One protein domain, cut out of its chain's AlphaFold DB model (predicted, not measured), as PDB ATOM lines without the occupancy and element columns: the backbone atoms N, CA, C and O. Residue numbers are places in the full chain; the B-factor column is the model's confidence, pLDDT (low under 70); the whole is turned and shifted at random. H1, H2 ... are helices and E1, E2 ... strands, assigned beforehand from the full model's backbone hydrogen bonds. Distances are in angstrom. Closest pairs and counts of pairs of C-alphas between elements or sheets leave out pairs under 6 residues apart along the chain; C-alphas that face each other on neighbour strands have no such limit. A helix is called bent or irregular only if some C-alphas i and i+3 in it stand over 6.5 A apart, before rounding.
ATOM      1  N   ARG A  67     577.612 393.850 390.266       73.25
ATOM      2  CA  ARG A  67     576.953 394.988 390.924       73.25
ATOM      3  C   ARG A  67     576.059 394.531 392.076       73.25
ATOM      4  O   ARG A  67     576.106 395.144 393.135       73.25
ATOM      5  N   HIS A  68     575.281 393.463 391.902       74.94
ATOM      6  CA  HIS A  68     574.433 392.928 392.969       74.94
ATOM      7  C   HIS A  68     575.268 392.434 394.163       74.94
ATOM      8  O   HIS A  68     574.948 392.770 395.299       74.94
ATOM      9  N   THR A  69     576.374 391.723 393.921       75.38
ATOM     10  CA  THR A  69     577.251 391.208 394.986       75.38
ATOM     11  C   THR A  69     577.905 392.322 395.803       75.38
ATOM     12  O   THR A  69     577.999 392.208 397.021       75.38
ATOM     13  N   VAL A  70     578.343 393.411 395.164       78.06
ATOM     14  CA  VAL A  70     579.048 394.489 395.881       78.06
ATOM     15  C   VAL A  70     578.141 395.613 396.368       78.06
ATOM     16  O   VAL A  70     578.594 396.457 397.137       78.06
ATOM     17  N   LYS A  71     576.866 395.650 395.965       81.38
ATOM     18  CA  LYS A  71     575.930 396.699 396.393       81.38
ATOM     19  C   LYS A  71     575.797 396.769 397.926       81.38
ATOM     20  O   LYS A  71     576.031 397.860 398.446       81.38
ATOM     21  N   PRO A  72     575.552 395.662 398.664       78.69
ATOM     22  CA  PRO A  72     575.509 395.689 400.130       78.69
ATOM     23  C   PRO A  72     576.806 396.222 400.751       78.69
ATOM     24  O   PRO A  72     576.763 397.043 401.663       78.69
ATOM     25  N   LEU A  73     577.960 395.832 400.194       80.62
ATOM     26  CA  LEU A  73     579.276 396.313 400.615       80.62
ATOM     27  C   LEU A  73     579.436 397.821 400.421       80.62
ATOM     28  O   LEU A  73     579.830 398.518 401.353       80.62
ATOM     29  N   THR A  74     579.122 398.337 399.233       82.88
ATOM     30  CA  THR A  74     579.251 399.775 398.952       82.88
ATOM     31  C   THR A  74     578.309 400.622 399.796       82.88
ATOM     32  O   THR A  74     578.694 401.702 400.240       82.88
ATOM     33  N   THR A  75     577.112 400.111 400.096       83.38
ATOM     34  CA  THR A  75     576.171 400.758 401.013       83.38
ATOM     35  C   THR A  75     576.706 400.766 402.446       83.38
ATOM     36  O   THR A  75     576.761 401.830 403.060       83.38
ATOM     37  N   ALA A  76     577.152 399.619 402.963       80.69
ATOM     38  CA  ALA A  76     577.662 399.492 404.329       80.69
ATOM     39  C   ALA A  76     578.942 400.310 404.562       80.69
ATOM     40  O   ALA A  76     579.076 400.996 405.574       80.69
ATOM     41  N   LEU A  77     579.867 400.294 403.599       78.88
ATOM     42  CA  LEU A  77     581.119 401.044 403.678       78.88
ATOM     43  C   LEU A  77     580.996 402.487 403.177       78.88
ATOM     44  O   LEU A  77     581.970 403.229 403.278       78.88
ATOM     45  N   ARG A  78     579.837 402.910 402.656       84.19
ATOM     46  CA  ARG A  78     579.632 404.231 402.028       84.19
ATOM     47  C   ARG A  78     580.704 404.556 400.974       84.19
ATOM     48  O   ARG A  78     581.220 405.670 400.917       84.19
ATOM     49  N   THR A  79     581.071 403.565 400.165       82.75
ATOM     50  CA  THR A  79     582.126 403.672 399.146       82.75
ATOM     51  C   THR A  79     581.535 403.838 397.753       82.75
ATOM     52  O   THR A  79     580.410 403.419 397.473       82.75
ATOM     53  N   ARG A  80     582.292 404.467 396.846       82.19
ATOM     54  CA  ARG A  80     581.842 404.661 395.462       82.19
ATOM     55  C   ARG A  80     581.909 403.342 394.690       82.19
ATOM     56  O   ARG A  80     582.944 402.677 394.691       82.19
ATOM     57  N   LEU A  81     580.825 403.021 393.984       78.44
ATOM     58  CA  LEU A  81     580.747 401.922 393.024       78.44
ATOM     59  C   LEU A  81     580.924 402.462 391.603       78.44
ATOM     60  O   LEU A  81     580.126 403.287 391.162       78.44
ATOM     61  N   ARG A  82     581.917 401.968 390.858       76.94
ATOM     62  CA  ARG A  82     582.014 402.186 389.405       76.94
ATOM     63  C   ARG A  82     581.711 400.882 388.679       76.94
ATOM     64  O   ARG A  82     582.380 399.875 388.891       76.94
ATOM     65  N   GLY A  83     580.679 400.902 387.840       65.19
ATOM     66  CA  GLY A  83     580.172 399.707 387.161       65.19
ATOM     67  C   GLY A  83     580.191 399.774 385.636       65.19
ATOM     68  O   GLY A  83     579.538 398.951 385.004       65.19
ATOM     69  N   GLU A  84     580.826 400.781 385.040       64.06
ATOM     70  CA  GLU A  84     580.674 401.129 383.613       64.06
ATOM     71  C   GLU A  84     581.661 400.420 382.677       64.06
ATOM     72  O   GLU A  84     581.617 400.618 381.469       64.06
ATOM     73  N   LEU A  85     582.545 399.573 383.204       61.47
ATOM     74  CA  LEU A  85     583.606 398.962 382.407       61.47
ATOM     75  C   LEU A  85     583.133 397.625 381.817       61.47
ATOM     76  O   LEU A  85     582.910 396.639 382.530       61.47
ATOM     77  N   ALA A  86     582.928 397.643 380.499       57.69
ATOM     78  CA  ALA A  86     582.506 396.509 379.684       57.69
ATOM     79  C   ALA A  86     583.647 395.493 379.457       57.69
ATOM     80  O   ALA A  86     584.811 395.766 379.748       57.69
ATOM     81  N   LEU A  87     583.318 394.315 378.916       58.38
ATOM     82  CA  LEU A  87     584.312 393.383 378.356       58.38
ATOM     83  C   LEU A  87     585.264 394.108 377.392       58.38
ATOM     84  O   LEU A  87     584.798 394.927 376.600       58.38
ATOM     85  N   GLY A  88     586.563 393.804 377.443       62.75
ATOM     86  CA  GLY A  88     587.564 394.438 376.575       62.75
ATOM     87  C   GLY A  88     588.113 395.770 377.104       62.75
ATOM     88  O   GLY A  88     588.896 396.431 376.424       62.75
ATOM     89  N   THR A  89     587.705 396.196 378.306       67.31
ATOM     90  CA  THR A  89     588.195 397.429 378.953       67.31
ATOM     91  C   THR A  89     589.173 397.155 380.099       67.31
ATOM     92  O   THR A  89     589.378 398.009 380.961       67.31
ATOM     93  N   GLU A  90     589.821 395.988 380.109       69.56
ATOM     94  CA  GLU A  90     590.778 395.550 381.136       69.56
ATOM     95  C   GLU A  90     591.895 396.585 381.342       69.56
ATOM     96  O   GLU A  90     592.239 396.920 382.476       69.56
ATOM     97  N   LYS A  91     592.413 397.164 380.250       68.38
ATOM     98  CA  LYS A  91     593.427 398.227 380.310       68.38
ATOM     99  C   LYS A  91     592.882 399.495 380.972       68.38
ATOM    100  O   LYS A  91     593.543 400.080 381.825       68.38
ATOM    101  N   THR A  92     591.662 399.897 380.627       69.38
ATOM    102  CA  THR A  92     590.985 401.054 381.230       69.38
ATOM    103  C   THR A  92     590.706 400.825 382.713       69.38
ATOM    104  O   THR A  92     590.864 401.745 383.513       69.38
ATOM    105  N   LEU A  93     590.354 399.598 383.103       69.00
ATOM    106  CA  LEU A  93     590.205 399.205 384.500       69.00
ATOM    107  C   LEU A  93     591.530 399.302 385.255       69.00
ATOM    108  O   LEU A  93     591.557 399.879 386.339       69.00
ATOM    109  N   ALA A  94     592.612 398.761 384.694       72.06
ATOM    110  CA  ALA A  94     593.934 398.836 385.304       72.06
ATOM    111  C   ALA A  94     594.351 400.298 385.510       72.06
ATOM    112  O   ALA A  94     594.717 400.676 386.621       72.06
ATOM    113  N   CYS A  95     594.182 401.151 384.494       74.69
ATOM    114  CA  CYS A  95     594.429 402.588 384.618       74.69
ATOM    115  C   CYS A  95     593.545 403.243 385.692       74.69
ATOM    116  O   CYS A  95     594.043 404.008 386.512       74.69
ATOM    117  N   ALA A  96     592.246 402.926 385.733       71.69
ATOM    118  CA  ALA A  96     591.321 403.482 386.721       71.69
ATOM    119  C   ALA A  96     591.635 403.025 388.154       71.69
ATOM    120  O   ALA A  96     591.462 403.802 389.092       71.69
ATOM    121  N   ALA A  97     592.092 401.785 388.332       72.94
ATOM    122  CA  ALA A  97     592.516 401.258 389.623       72.94
ATOM    123  C   ALA A  97     593.832 401.896 390.087       72.94
ATOM    124  O   ALA A  97     593.944 402.252 391.256       72.94
ATOM    125  N   LEU A  98     594.794 402.084 389.177       78.88
ATOM    126  CA  LEU A  98     596.088 402.712 389.472       78.88
ATOM    127  C   LEU A  98     595.969 404.214 389.766       78.88
ATOM    128  O   LEU A  98     596.733 404.740 390.568       78.88
ATOM    129  N   ALA A  99     595.009 404.903 389.145       79.00
ATOM    130  CA  ALA A  99     594.761 406.327 389.374       79.00
ATOM    131  C   ALA A  99     593.905 406.615 390.624       79.00
ATOM    132  O   ALA A  99     593.701 407.777 390.980       79.00
ATOM    133  N   ALA A 100     593.345 405.588 391.268       75.56
ATOM    134  CA  ALA A 100     592.449 405.754 392.403       75.56
ATOM    135  C   ALA A 100     593.198 405.739 393.748       75.56
ATOM    136  O   ALA A 100     594.192 405.029 393.898       75.56
ATOM    137  N   PRO A 101     592.679 406.447 394.772       74.81
ATOM    138  CA  PRO A 101     593.156 406.289 396.140       74.81
ATOM    139  C   PRO A 101     593.035 404.828 396.593       74.81
ATOM    140  O   PRO A 101     591.955 404.230 396.530       74.81
ATOM    141  N   MET A 102     594.148 404.254 397.044       75.75
ATOM    142  CA  MET A 102     594.211 402.873 397.518       75.75
ATOM    143  C   MET A 102     593.608 402.743 398.927       75.75
ATOM    144  O   MET A 102     593.756 403.662 399.731       75.75
ATOM    145  N   PRO A 103     592.952 401.611 399.255       78.38
ATOM    146  CA  PRO A 103     592.838 400.381 398.467       78.38
ATOM    147  C   PRO A 103     591.626 400.358 397.519       78.38
ATOM    148  O   PRO A 103     590.534 400.812 397.866       78.38
ATOM    149  N   VAL A 104     591.795 399.721 396.355       79.06
ATOM    150  CA  VAL A 104     590.716 399.440 395.388       79.06
ATOM    151  C   VAL A 104     590.274 397.972 395.471       79.06
ATOM    152  O   VAL A 104     591.103 397.050 395.533       79.06
ATOM    153  N   LEU A 105     588.957 397.747 395.447       80.31
ATOM    154  CA  LEU A 105     588.335 396.423 395.386       80.31
ATOM    155  C   LEU A 105     587.700 396.182 394.012       80.31
ATOM    156  O   LEU A 105     586.821 396.936 393.605       80.31
ATOM    157  N   GLY A 106     588.100 395.116 393.320       77.50
ATOM    158  CA  GLY A 106     587.491 394.697 392.052       77.50
ATOM    159  C   GLY A 106     586.626 393.445 392.202       77.50
ATOM    160  O   GLY A 106     587.076 392.459 392.784       77.50
ATOM    161  N   CYS A 107     585.408 393.465 391.656       75.50
ATOM    162  CA  CYS A 107     584.539 392.301 391.480       75.50
ATOM    163  C   CYS A 107     584.468 391.942 389.991       75.50
ATOM    164  O   CYS A 107     584.020 392.771 389.197       75.50
ATOM    165  N   TRP A 108     584.937 390.738 389.630       70.12
ATOM    166  CA  TRP A 108     585.243 390.377 388.237       70.12
ATOM    167  C   TRP A 108     584.826 388.957 387.836       70.12
ATOM    168  O   TRP A 108     585.150 387.989 388.523       70.12
ATOM    169  N   HIS A 109     584.168 388.790 386.686       62.81
ATOM    170  CA  HIS A 109     583.759 387.467 386.201       62.81
ATOM    171  C   HIS A 109     584.930 386.639 385.636       62.81
ATOM    172  O   HIS A 109     585.645 387.087 384.747       62.81
ATOM    173  N   HIS A 110     585.091 385.398 386.110       54.97
ATOM    174  CA  HIS A 110     586.233 384.520 385.795       54.97
ATOM    175  C   HIS A 110     586.474 384.264 384.297       54.97
ATOM    176  O   HIS A 110     587.614 384.051 383.914       54.97
ATOM    177  N   ALA A 111     585.440 384.331 383.450       47.28
ATOM    178  CA  ALA A 111     585.584 384.152 382.001       47.28
ATOM    179  C   ALA A 111     586.339 385.302 381.299       47.28
ATOM    180  O   ALA A 111     586.634 385.201 380.116       47.28
TER     181      ALA A 111
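What this domain is: This is residues 67 to 111 of the 116 residues of an uncharacterized protein of Streptomyces sp. TLI_146 (UniProt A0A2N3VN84). Two short helices, H1 and H2, sit at opposite ends of an open frame with few contacts, and two short strands, E1 and E2, run between them without pairing with each other. The stretch from E1 to H2 makes one side of the frame, and E2 comes back on the other side, while residues 98 to 103 stand free. The printed part has 45 residues, with two named helices and two named strands in the order H1, E1, H2, E2, of mixed class. It is only just compact, close to loose, with a radius of gyration of the C-alphas of 11.1 A and spans of 29 by 25 by 16 A.

Where its parts are: H1, residues 67 to 77, begins with C-alpha 67 at (576.953, 394.988, 390.924) and is 14.7 A long. It is irregular: C-alphas 69 and 72 are 7.0 A apart. E1 is residues 80 to 82, 6.5 A long. H2, residues 90 to 98, is 12.2 A long and begins with C-alpha 90 at (590.778, 395.550, 381.136). E2, residues 104 to 108, is 12.8 A long and ends with C-alpha 108 at (585.243, 390.377, 388.237).

How they stand to each other: H1 and E1 have 3 pairs of C-alphas within 8 A, the closest being those of Thr 74 and Leu 81, 6.5 A apart. H1 and E2 have 1 such pair, Val 70 and Cys 107, 7.4 A apart. H2 and E2 also have 1, Ala 97 and Val 104, 6.3 A apart. H1 and H2 are apart, E1 and E2 are apart, and so are E1 and H2. E1 and E2 pair with no named strand. In H2 every O i to N i+4 pair is within hydrogen-bond range; in H1, 5 of 7 are.

The domain as a whole: The two C-alphas farthest apart are those of Ala 76 and Gly 88, at 29.9 A. The printed part has no cut. The links H1 to E1 and H2 to E2 are tight, and E1 to H2 is short, with 7 residues. The mean pLDDT of the printed part is 73.0, and residues 83 to 93, of which 90 to 93 belong to H2, and 109 to 111 are under 70.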